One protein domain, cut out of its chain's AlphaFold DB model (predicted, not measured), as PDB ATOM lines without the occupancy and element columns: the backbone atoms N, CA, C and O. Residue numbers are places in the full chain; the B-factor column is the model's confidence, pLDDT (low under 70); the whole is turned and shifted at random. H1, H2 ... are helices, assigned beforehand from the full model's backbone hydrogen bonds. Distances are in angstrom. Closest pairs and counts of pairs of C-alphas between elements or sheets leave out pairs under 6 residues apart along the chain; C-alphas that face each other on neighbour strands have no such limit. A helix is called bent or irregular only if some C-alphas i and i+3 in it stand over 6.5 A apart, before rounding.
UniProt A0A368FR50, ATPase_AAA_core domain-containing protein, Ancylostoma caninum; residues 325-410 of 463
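AT A GLANCE: This is residues 325 to 410 of the 463 residues of the protein "ATPase_AAA_core domain-containing protein" of Ancylostoma caninum (UniProt A0A368FR50). Little regular structure is here: two helices, the longer H1 with a kink and the shorter H2, pack at a steep angle amid long loops. The link from H1 to H2 makes a wide loop and folds back to H2. The printed part has 86 residues, of which only 26 are in named elements, H1 then H2 along the chain, with no named strand; by these 26 residues the class is all helix. The whole is only just compact, close to loose, with a radius of gyration of the C-alphas of 14.3 A, and only just elongated, spanning 45 by 30 by 21 A.

IN THESE COORDINATES: Find C-alpha 345 at (28.655, 2.150, 21.591), where H1 begins; it runs 20.3 A to residue 360. H1 is only just irregular, with C-alphas 354 and 357 6.8 A apart, and has a kink of 42 degrees near residue 354. H2, residues 397 to 406, spans 14.4 A and ends at C-alpha 406, (19.802, -7.494, 12.526).

HOW THE PARTS SIT: Look at residues 346 to 353, with which alone H1 touches H2; the closest C-alphas, of Leu 350 and Ala 404, are 5.8 A apart. The helices run the same way at a steep tilt of 51 degrees. Every O i to N i+4 pair is within hydrogen-bond range in H2, and 10 of 12 in H1.

THE WHOLE: The C-alphas farthest apart, of Lys 327 and Ile 367, stand 45.1 A from each other. The printed part has no cut; the link from H1 to H2, 36 residues, is long. Look for pLDDT under 70 at residues 363 to 366, 368 and 374 to 379.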
ATOM      1  N   VAL A 325      37.427  -7.329   2.555       89.62
ATOM      2  CA  VAL A 325      36.490  -6.534   3.374       89.62
ATOM      3  C   VAL A 325      35.056  -7.080   3.406       89.62
ATOM      4  O   VAL A 325      34.321  -6.799   4.348       89.62
ATOM      5  N   ASP A 326      34.660  -7.876   2.410       89.31
ATOM      6  CA  ASP A 326      33.369  -8.570   2.371       89.31
ATOM      7  C   ASP A 326      33.503 -10.029   2.822       89.31
ATOM      8  O   ASP A 326      32.658 -10.523   3.568       89.31
ATOM      9  N   LYS A 327      34.607 -10.699   2.454       90.75
ATOM     10  CA  LYS A 327      34.933 -12.072   2.881       90.75
ATOM     11  C   LYS A 327      35.024 -12.201   4.409       90.75
ATOM     12  O   LYS A 327      34.523 -13.177   4.964       90.75
ATOM     13  N   TYR A 328      35.621 -11.207   5.067       90.00
ATOM     14  CA  TYR A 328      35.819 -11.146   6.520       90.00
ATOM     15  C   TYR A 328      34.920 -10.107   7.212       90.00
ATOM     16  O   TYR A 328      35.211  -9.679   8.328       90.00
ATOM     17  N   LYS A 329      33.815  -9.692   6.575       90.00
ATOM     18  CA  LYS A 329      32.827  -8.814   7.213       90.00
ATOM     19  C   LYS A 329      32.217  -9.524   8.434       90.00
ATOM     20  O   LYS A 329      31.761 -10.661   8.278       90.00
ATOM     21  N   PRO A 330      32.183  -8.898   9.627       89.12
ATOM     22  CA  PRO A 330      31.649  -9.539  10.821       89.12
ATOM     23  C   PRO A 330      30.146  -9.803  10.669       89.12
ATOM     24  O   PRO A 330      29.388  -8.924  10.263       89.12
ATOM     25  N   LYS A 331      29.727 -11.027  10.999       86.75
ATOM     26  CA  LYS A 331      28.349 -11.545  10.867       86.75
ATOM     27  C   LYS A 331      27.627 -11.683  12.210       86.75
ATOM     28  O   LYS A 331      26.480 -12.109  12.273       86.75
ATOM     29  N   THR A 332      28.322 -11.406  13.308       86.31
ATOM     30  CA  THR A 332      27.839 -11.588  14.682       86.31
ATOM     31  C   THR A 332      28.483 -10.522  15.555       86.31
ATOM     32  O   THR A 332      29.654 -10.218  15.346       86.31
ATOM     33  N   ALA A 333      27.755  -9.960  16.527       82.69
ATOM     34  CA  ALA A 333      28.241  -8.876  17.396       82.69
ATOM     35  C   ALA A 333      29.653  -9.135  17.959       82.69
ATOM     36  O   ALA A 333      30.519  -8.271  17.872       82.69
ATOM     37  N   SER A 334      29.925 -10.363  18.410       84.25
ATOM     38  CA  SER A 334      31.222 -10.796  18.951       84.25
ATOM     39  C   SER A 334      32.402 -10.722  17.969       84.25
ATOM     40  O   SER A 334      33.547 -10.811  18.400       84.25
ATOM     41  N   GLN A 335      32.158 -10.560  16.664       87.00
ATOM     42  CA  GLN A 335      33.190 -10.392  15.630       87.00
ATOM     43  C   GLN A 335      33.518  -8.911  15.346       87.00
ATOM     44  O   GLN A 335      34.452  -8.629  14.598       87.00
ATOM     45  N   LEU A 336      32.770  -7.955  15.913       86.56
ATOM     46  CA  LEU A 336      33.008  -6.522  15.721       86.56
ATOM     47  C   LEU A 336      34.099  -6.025  16.683       86.56
ATOM     48  O   LEU A 336      33.823  -5.679  17.829       86.56
ATOM     49  N   VAL A 337      35.346  -6.012  16.206       85.38
ATOM     50  CA  VAL A 337      36.542  -5.590  16.962       85.38
ATOM     51  C   VAL A 337      36.351  -4.217  17.625       85.38
ATOM     52  O   VAL A 337      35.860  -3.283  16.996       85.38
ATOM     53  N   GLY A 338      36.764  -4.103  18.893       81.44
ATOM     54  CA  GLY A 338      36.786  -2.840  19.639       81.44
ATOM     55  C   GLY A 338      35.425  -2.360  20.155       81.44
ATOM     56  O   GLY A 338      35.300  -1.198  20.524       81.44
ATOM     57  N   GLN A 339      34.386  -3.205  20.161       81.88
ATOM     58  CA  GLN A 339      33.016  -2.819  20.550       81.88
ATOM     59  C   GLN A 339      32.395  -3.757  21.609       81.88
ATOM     60  O   GLN A 339      31.175  -3.803  21.773       81.88
ATOM     61  N   HIS A 340      33.230  -4.500  22.342       78.31
ATOM     62  CA  HIS A 340      32.811  -5.622  23.196       78.31
ATOM     63  C   HIS A 340      32.436  -5.284  24.647       78.31
ATOM     64  O   HIS A 340      31.721  -6.071  25.257       78.31
ATOM     65  N   GLY A 341      32.902  -4.165  25.213       82.81
ATOM     66  CA  GLY A 341      32.657  -3.829  26.627       82.81
ATOM     67  C   GLY A 341      31.202  -3.447  26.944       82.81
ATOM     68  O   GLY A 341      30.454  -3.027  26.063       82.81
ATOM     69  N   ASP A 342      30.790  -3.514  28.213       81.12
ATOM     70  CA  ASP A 342      29.401  -3.220  28.618       81.12
ATOM     71  C   ASP A 342      28.975  -1.779  28.289       81.12
ATOM     72  O   ASP A 342      27.875  -1.536  27.793       81.12
ATOM     73  N   LYS A 343      29.892  -0.818  28.475       82.06
ATOM     74  CA  LYS A 343      29.713   0.591  28.084       82.06
ATOM     75  C   LYS A 343      29.828   0.821  26.560       82.06
ATOM     76  O   LYS A 343      29.829   1.985  26.146       82.06
ATOM     77  N   SER A 344      29.993  -0.205  25.715       87.75
ATOM     78  CA  SER A 344      30.343   0.005  24.301       87.75
ATOM     79  C   SER A 344      29.255   0.755  23.522       87.75
ATOM     80  O   SER A 344      28.065   0.639  23.830       87.75
ATOM     81  N   PRO A 345      29.623   1.509  22.475       86.69
ATOM     82  CA  PRO A 345      28.655   2.150  21.591       86.69
ATOM     83  C   PRO A 345      27.672   1.180  20.919       86.69
ATOM     84  O   PRO A 345      26.510   1.544  20.740       86.69
ATOM     85  N   LEU A 346      28.084  -0.060  20.614       89.06
ATOM     86  CA  LEU A 346      27.167  -1.113  20.153       89.06
ATOM     87  C   LEU A 346      26.131  -1.471  21.231       89.06
ATOM     88  O   LEU A 346      24.938  -1.523  20.935       89.06
ATOM     89  N   ASN A 347      26.553  -1.672  22.483       89.69
ATOM     90  CA  ASN A 347      25.642  -1.997  23.585       89.69
ATOM     91  C   ASN A 347      24.714  -0.818  23.935       89.69
ATOM     92  O   ASN A 347      23.508  -1.020  24.101       89.69
ATOM     93  N   LYS A 348      25.229   0.421  23.918       89.19
ATOM     94  CA  LYS A 348      24.440   1.667  24.010       89.19
ATOM     95  C   LYS A 348      23.384   1.752  22.896       89.19
ATOM     96  O   LYS A 348      22.218   2.027  23.177       89.19
ATOM     97  N   LEU A 349      23.759   1.467  21.643       90.94
ATOM     98  CA  LEU A 349      22.840   1.454  20.498       90.94
ATOM     99  C   LEU A 349      21.776   0.353  20.629       90.94
ATOM    100  O   LEU A 349      20.596   0.624  20.423       90.94
ATOM    101  N   LEU A 350      22.163  -0.867  21.014       90.56
ATOM    102  CA  LEU A 350      21.241  -1.988  21.231       90.56
ATOM    103  C   LEU A 350      20.238  -1.710  22.359       90.56
ATOM    104  O   LEU A 350      19.060  -2.030  22.207       90.56
ATOM    105  N   GLY A 351      20.676  -1.111  23.472       90.31
ATOM    106  CA  GLY A 351      19.792  -0.669  24.554       90.31
ATOM    107  C   GLY A 351      18.794   0.382  24.071       90.31
ATOM    108  O   GLY A 351      17.581   0.186  24.179       90.31
ATOM    109  N   TRP A 352      19.298   1.442  23.429       90.00
ATOM    110  CA  TRP A 352      18.463   2.504  22.868       90.00
ATOM    111  C   TRP A 352      17.427   1.972  21.870       90.00
ATOM    112  O   TRP A 352      16.264   2.349  21.966       90.00
ATOM    113  N   LEU A 353      17.803   1.067  20.957       90.00
ATOM    114  CA  LEU A 353      16.888   0.466  19.976       90.00
ATOM    115  C   LEU A 353      15.790  -0.384  20.636       90.00
ATOM    116  O   LEU A 353      14.621  -0.243  20.273       90.00
ATOM    117  N   LYS A 354      16.130  -1.218  21.632       89.88
ATOM    118  CA  LYS A 354      15.153  -2.040  22.379       89.88
ATOM    119  C   LYS A 354      14.064  -1.178  23.021       89.88
ATOM    120  O   LYS A 354      12.878  -1.487  22.903       89.88
ATOM    121  N   ASP A 355      14.457  -0.076  23.655       87.44
ATOM    122  CA  ASP A 355      13.521   0.808  24.351       87.44
ATOM    123  C   ASP A 355      12.952   1.931  23.467       87.44
ATOM    124  O   ASP A 355      11.963   2.567  23.842       87.44
ATOM    125  N   TRP A 356      13.486   2.138  22.256       87.81
ATOM    126  CA  TRP A 356      13.011   3.140  21.295       87.81
ATOM    127  C   TRP A 356      11.520   2.998  21.005       87.81
ATOM    128  O   TRP A 356      10.809   4.000  20.995       87.81
ATOM    129  N   GLY A 357      11.027   1.765  20.835       85.00
ATOM    130  CA  GLY A 357       9.602   1.500  20.630       85.00
ATOM    131  C   GLY A 357       8.749   2.019  21.793       85.00
ATOM    132  O   GLY A 357       7.812   2.785  21.578       85.00
ATOM    133  N   ARG A 358       9.122   1.688  23.037       84.06
ATOM    134  CA  ARG A 358       8.418   2.146  24.252       84.06
ATOM    135  C   ARG A 358       8.518   3.664  24.445       84.06
ATOM    136  O   ARG A 358       7.587   4.284  24.951       84.06
ATOM    137  N   ASN A 359       9.636   4.258  24.034       82.69
ATOM    138  CA  ASN A 359       9.939   5.674  24.227       82.69
ATOM    139  C   ASN A 359       9.372   6.593  23.132       82.69
ATOM    140  O   ASN A 359       9.090   7.752  23.423       82.69
ATOM    141  N   ASN A 360       9.201   6.116  21.892       82.56
ATOM    142  CA  ASN A 360       8.908   6.970  20.732       82.56
ATOM    143  C   ASN A 360       7.618   6.638  19.964       82.56
ATOM    144  O   ASN A 360       7.168   7.494  19.192       82.56
ATOM    145  N   LEU A 361       7.000   5.469  20.180       79.38
ATOM    146  CA  LEU A 361       5.663   5.132  19.667       79.38
ATOM    147  C   LEU A 361       4.579   5.384  20.732       79.38
ATOM    148  O   LEU A 361       4.867   5.588  21.912       79.38
ATOM    149  N   GLY A 362       3.316   5.383  20.295       77.88
ATOM    150  CA  GLY A 362       2.144   5.444  21.172       77.88
ATOM    151  C   GLY A 362       2.155   6.631  22.141       77.88
ATOM    152  O   GLY A 362       2.340   7.783  21.743       77.88
ATOM    153  N   GLU A 363       1.935   6.337  23.420       67.69
ATOM    154  CA  GLU A 363       1.889   7.329  24.495       67.69
ATOM    155  C   GLU A 363       3.275   7.879  24.862       67.69
ATOM    156  O   GLU A 363       3.429   9.095  24.999       67.69
ATOM    157  N   GLY A 364       4.314   7.033  24.888       66.62
ATOM    158  CA  GLY A 364       5.701   7.473  25.082       66.62
ATOM    159  C   GLY A 364       6.115   8.523  24.047       66.62
ATOM    160  O   GLY A 364       6.604   9.593  24.399       66.62
ATOM    161  N   GLY A 365       5.767   8.292  22.775       67.94
ATOM    162  CA  GLY A 365       6.007   9.230  21.676       67.94
ATOM    163  C   GLY A 365       5.268  10.574  21.758       67.94
ATOM    164  O   GLY A 365       5.641  11.498  21.022       67.94
ATOM    165  N   ARG A 366       4.247  10.692  22.622       66.69
ATOM    166  CA  ARG A 366       3.525  11.940  22.943       66.69
ATOM    167  C   ARG A 366       4.135  12.671  24.143       66.69
ATOM    168  O   ARG A 366       4.121  13.905  24.168       66.69
ATOM    169  N   ILE A 367       4.684  11.938  25.111       71.50
ATOM    170  CA  ILE A 367       5.310  12.488  26.317       71.50
ATOM    171  C   ILE A 367       6.683  13.070  25.958       71.50
ATOM    172  O   ILE A 367       7.655  12.360  25.708       71.50
ATOM    173  N   LYS A 368       6.787  14.402  25.956       68.88
ATOM    174  CA  LYS A 368       8.052  15.114  25.726       68.88
ATOM    175  C   LYS A 368       8.963  14.986  26.950       68.88
ATOM    176  O   LYS A 368       9.006  15.894  27.779       68.88
ATOM    177  N   LYS A 369       9.690  13.868  27.054       72.56
ATOM    178  CA  LYS A 369      10.733  13.675  28.073       72.56
ATOM    179  C   LYS A 369      11.715  14.865  28.060       72.56
ATOM    180  O   LYS A 369      12.085  15.321  26.971       72.56
ATOM    181  N   PRO A 370      12.141  15.386  29.227       72.19
ATOM    182  CA  PRO A 370      13.157  16.431  29.276       72.19
ATOM    183  C   PRO A 370      14.463  15.912  28.664       72.19
ATOM    184  O   PRO A 370      14.814  14.742  28.814       72.19
ATOM    185  N   LYS A 371      15.191  16.782  27.961       72.50
ATOM    186  CA  LYS A 371      16.537  16.445  27.492       72.50
ATOM    187  C   LYS A 371      17.511  16.582  28.666       72.50
ATOM    188  O   LYS A 371      17.438  17.611  29.342       72.50
ATOM    189  N   PRO A 372      18.423  15.620  28.896       71.50
ATOM    190  CA  PRO A 372      19.499  15.811  29.858       71.50
ATOM    191  C   PRO A 372      20.362  17.024  29.460       71.50
ATOM    192  O   PRO A 372      20.437  17.358  28.268       71.50
ATOM    193  N   PRO A 373      21.020  17.697  30.423       73.06
ATOM    194  CA  PRO A 373      22.051  18.679  30.102       73.06
ATOM    195  C   PRO A 373      23.176  17.996  29.304       73.06
ATOM    196  O   PRO A 373      23.379  16.791  29.460       73.06
ATOM    197  N   PRO A 374      23.928  18.725  28.458       67.25
ATOM    198  CA  PRO A 374      24.875  18.120  27.514       67.25
ATOM    199  C   PRO A 374      25.952  17.248  28.179       67.25
ATOM    200  O   PRO A 374      26.391  16.279  27.575       67.25
ATOM    201  N   PHE A 375      26.315  17.546  29.430       65.00
ATOM    202  CA  PHE A 375      27.256  16.761  30.237       65.00
ATOM    203  C   PHE A 375      26.700  15.399  30.704       65.00
ATOM    204  O   PHE A 375      27.457  14.457  30.871       65.00
ATOM    205  N   LEU A 376      25.377  15.259  30.866       64.00
ATOM    206  CA  LEU A 376      24.711  14.016  31.298       64.00
ATOM    207  C   LEU A 376      23.987  13.302  30.141       64.00
ATOM    208  O   LEU A 376      23.059  12.524  30.352       64.00
ATOM    209  N   ALA A 377      24.368  13.580  28.892       62.03
ATOM    210  CA  ALA A 377      23.680  13.057  27.708       62.03
ATOM    211  C   ALA A 377      24.022  11.591  27.354       62.03
ATOM    212  O   ALA A 377      23.480  11.068  26.380       62.03
ATOM    213  N   GLN A 378      24.910  10.936  28.111       61.19
ATOM    214  CA  GLN A 378      25.626   9.721  27.692       61.19
ATOM    215  C   GLN A 378      24.907   8.374  27.934       61.19
ATOM    216  O   GLN A 378      25.322   7.382  27.340       61.19
ATOM    217  N   SER A 379      23.890   8.295  28.805       62.97
ATOM    218  CA  SER A 379      23.507   7.016  29.449       62.97
ATOM    219  C   SER A 379      22.217   6.319  28.979       62.97
ATOM    220  O   SER A 379      22.069   5.135  29.257       62.97
ATOM    221  N   ASP A 380      21.289   7.001  28.297       70.81
ATOM    222  CA  ASP A 380      19.942   6.451  28.000       70.81
ATOM    223  C   ASP A 380      19.456   6.770  26.570       70.81
ATOM    224  O   ASP A 380      18.991   5.912  25.825       70.81
ATOM    225  N   GLY A 381      19.571   8.027  26.132       77.62
ATOM    226  CA  GLY A 381      19.137   8.435  24.789       77.62
ATOM    227  C   GLY A 381      17.610   8.439  24.562       77.62
ATOM    228  O   GLY A 381      17.153   8.901  23.512       77.62
ATOM    229  N   ALA A 382      16.797   8.023  25.544       79.56
ATOM    230  CA  ALA A 382      15.336   7.966  25.455       79.56
ATOM    231  C   ALA A 382      14.579   9.241  25.017       79.56
ATOM    232  O   ALA A 382      13.519   9.076  24.413       79.56
ATOM    233  N   PRO A 383      15.016  10.498  25.273       78.75
ATOM    234  CA  PRO A 383      14.301  11.682  24.773       78.75
ATOM    235  C   PRO A 383      14.549  11.969  23.277       78.75
ATOM    236  O   PRO A 383      14.119  13.010  22.768       78.75
ATOM    237  N   PHE A 384      15.264  11.092  22.562       83.75
ATOM    238  CA  PHE A 384      15.661  11.291  21.171       83.75
ATOM    239  C   PHE A 384      15.085  10.220  20.232       83.75
ATOM    240  O   PHE A 384      14.985   9.042  20.569       83.75
ATOM    241  N   LYS A 385      14.729  10.652  19.013       86.31
ATOM    242  CA  LYS A 385      14.121   9.811  17.962       86.31
ATOM    243  C   LYS A 385      15.125   9.207  16.978       86.31
ATOM    244  O   LYS A 385      14.763   8.285  16.258       86.31
ATOM    245  N   ALA A 386      16.361   9.701  16.967       88.75
ATOM    246  CA  ALA A 386      17.462   9.235  16.129       88.75
ATOM    247  C   ALA A 386      18.779   9.301  16.917       88.75
ATOM    248  O   ALA A 386      18.893  10.118  17.833       88.75
ATOM    249  N   VAL A 387      19.759   8.487  16.520       90.31
ATOM    250  CA  VAL A 387      21.142   8.469  17.027       90.31
ATOM    251  C   VAL A 387      22.094   8.828  15.888       90.31
ATOM    252  O   VAL A 387      21.842   8.472  14.737       90.31
ATOM    253  N   LEU A 388      23.190   9.521  16.205       91.38
ATOM    254  CA  LEU A 388      24.308   9.751  15.292       91.38
ATOM    255  C   LEU A 388      25.529   8.943  15.755       91.38
ATOM    256  O   LEU A 388      25.970   9.105  16.891       91.38
ATOM    257  N   LEU A 389      26.077   8.109  14.867       91.19
ATOM    258  CA  LEU A 389      27.341   7.396  15.087       91.19
ATOM    259  C   LEU A 389      28.504   8.239  14.532       91.19
ATOM    260  O   LEU A 389      28.515   8.526  13.330       91.19
ATOM    261  N   SER A 390      29.478   8.616  15.365       90.88
ATOM    262  CA  SER A 390      30.670   9.398  14.967       90.88
ATOM    263  C   SER A 390      31.975   8.572  15.019       90.88
ATOM    264  O   SER A 390      31.968   7.384  14.685       90.88
ATOM    265  N   GLY A 391      33.134   9.192  15.271       91.19
ATOM    266  CA  GLY A 391      34.458   8.547  15.238       91.19
ATOM    267  C   GLY A 391      35.135   8.447  13.856       91.19
ATOM    268  O   GLY A 391      34.614   8.916  12.836       91.19
ATOM    269  N   SER A 392      36.288   7.779  13.808       91.12
ATOM    270  CA  SER A 392      37.208   7.651  12.659       91.12
ATOM    271  C   SER A 392      36.660   6.838  11.460       91.12
ATOM    272  O   SER A 392      35.715   6.053  11.604       91.12
ATOM    273  N   PRO A 393      37.189   7.010  10.230       90.56
ATOM    274  CA  PRO A 393      36.908   6.081   9.130       90.56
ATOM    275  C   PRO A 393      37.460   4.680   9.452       90.56
ATOM    276  O   PRO A 393      38.444   4.544  10.165       90.56
ATOM    277  N   GLY A 394      36.824   3.627   8.935       87.00
ATOM    278  CA  GLY A 394      37.253   2.235   9.152       87.00
ATOM    279  C   GLY A 394      36.723   1.560  10.427       87.00
ATOM    280  O   GLY A 394      36.478   0.360  10.381       87.00
ATOM    281  N   ILE A 395      36.417   2.307  11.499       88.88
ATOM    282  CA  ILE A 395      35.989   1.802  12.834       88.88
ATOM    283  C   ILE A 395      34.614   1.081  12.884       88.88
ATOM    284  O   ILE A 395      33.972   0.966  13.921       88.88
ATOM    285  N   GLY A 396      34.083   0.628  11.747       90.00
ATOM    286  CA  GLY A 396      32.894  -0.227  11.711       90.00
ATOM    287  C   GLY A 396      31.535   0.456  11.915       90.00
ATOM    288  O   GLY A 396      30.547  -0.263  11.961       90.00
ATOM    289  N   LYS A 397      31.429   1.798  11.969       92.44
ATOM    290  CA  LYS A 397      30.154   2.564  12.090       92.44
ATOM    291  C   LYS A 397      28.940   1.931  11.392       92.44
ATOM    292  O   LYS A 397      27.931   1.649  12.030       92.44
ATOM    293  N   THR A 398      29.024   1.754  10.071       91.56
ATOM    294  CA  THR A 398      27.917   1.225   9.258       91.56
ATOM    295  C   THR A 398      27.620  -0.228   9.618       91.56
ATOM    296  O   THR A 398      26.461  -0.599   9.759       91.56
ATOM    297  N   THR A 399      28.663  -1.031   9.826       91.62
ATOM    298  CA  THR A 399      28.563  -2.433  10.238       91.62
ATOM    299  C   THR A 399      27.866  -2.555  11.595       91.62
ATOM    300  O   THR A 399      26.905  -3.300  11.712       91.62
ATOM    301  N   CYS A 400      28.256  -1.738  12.578       92.06
ATOM    302  CA  CYS A 400      27.616  -1.620  13.890       92.06
ATOM    303  C   CYS A 400      26.116  -1.293  13.772       92.06
ATOM    304  O   CYS A 400      25.291  -1.987  14.363       92.06
ATOM    305  N   ALA A 401      25.747  -0.301  12.950       91.69
ATOM    306  CA  ALA A 401      24.345   0.064  12.721       91.69
ATOM    307  C   ALA A 401      23.511  -1.089  12.132       91.69
ATOM    308  O   ALA A 401      22.404  -1.352  12.601       91.69
ATOM    309  N   VAL A 402      24.048  -1.779  11.119       90.81
ATOM    310  CA  VAL A 402      23.389  -2.918  10.460       90.81
ATOM    311  C   VAL A 402      23.246  -4.088  11.434       90.81
ATOM    312  O   VAL A 402      22.127  -4.527  11.691       90.81
ATOM    313  N   MET A 403      24.345  -4.508  12.064       90.75
ATOM    314  CA  MET A 403      24.373  -5.628  13.011       90.75
ATOM    315  C   MET A 403      23.468  -5.388  14.225       90.75
ATOM    316  O   MET A 403      22.839  -6.329  14.710       90.75
ATOM    317  N   ALA A 404      23.359  -4.147  14.717       90.81
ATOM    318  CA  ALA A 404      22.463  -3.809  15.823       90.81
ATOM    319  C   ALA A 404      20.976  -3.938  15.445       90.81
ATOM    320  O   ALA A 404      20.167  -4.341  16.277       90.81
ATOM    321  N   CYS A 405      20.617  -3.642  14.191       90.38
ATOM    322  CA  CYS A 405      19.260  -3.848  13.685       90.38
ATOM    323  C   CYS A 405      18.975  -5.337  13.436       90.38
ATOM    324  O   CYS A 405      17.953  -5.850  13.890       90.38
ATOM    325  N   GLU A 406      19.900  -6.050  12.786       89.12
ATOM    326  CA  GLU A 406      19.802  -7.494  12.526       89.12
ATOM    327  C   GLU A 406      19.665  -8.298  13.830       89.12
ATOM    328  O   GLU A 406      18.789  -9.154  13.934       89.12
ATOM    329  N   SER A 407      20.436  -7.946  14.867       88.62
ATOM    330  CA  SER A 407      20.371  -8.561  16.207       88.62
ATOM    331  C   SER A 407      19.029  -8.363  16.927       88.62
ATOM    332  O   SER A 407      18.770  -9.024  17.932       88.62
ATOM    333  N   LEU A 408      18.179  -7.451  16.447       88.44
ATOM    334  CA  LEU A 408      16.832  -7.193  16.966       88.44
ATOM    335  C   LEU A 408      15.728  -7.628  15.987       88.44
ATOM    336  O   LEU A 408      14.550  -7.405  16.263       88.44
ATOM    337  N   GLY A 409      16.082  -8.225  14.841       88.44
ATOM    338  CA  GLY A 409      15.142  -8.569  13.768       88.44
ATOM    339  C   GLY A 409      14.569  -7.355  13.022       88.44
ATOM    340  O   GLY A 409      13.552  -7.469  12.338       88.44
ATOM    341  N   TRP A 410      15.179  -6.174  13.158       85.75
ATOM    342  CA  TRP A 410      14.695  -4.939  12.546       85.75
ATOM    343  C   TRP A 410      15.167  -4.831  11.098       85.75
ATOM    344  O   TRP A 410      16.365  -4.834  10.814       85.75
TER     345      TRP A 410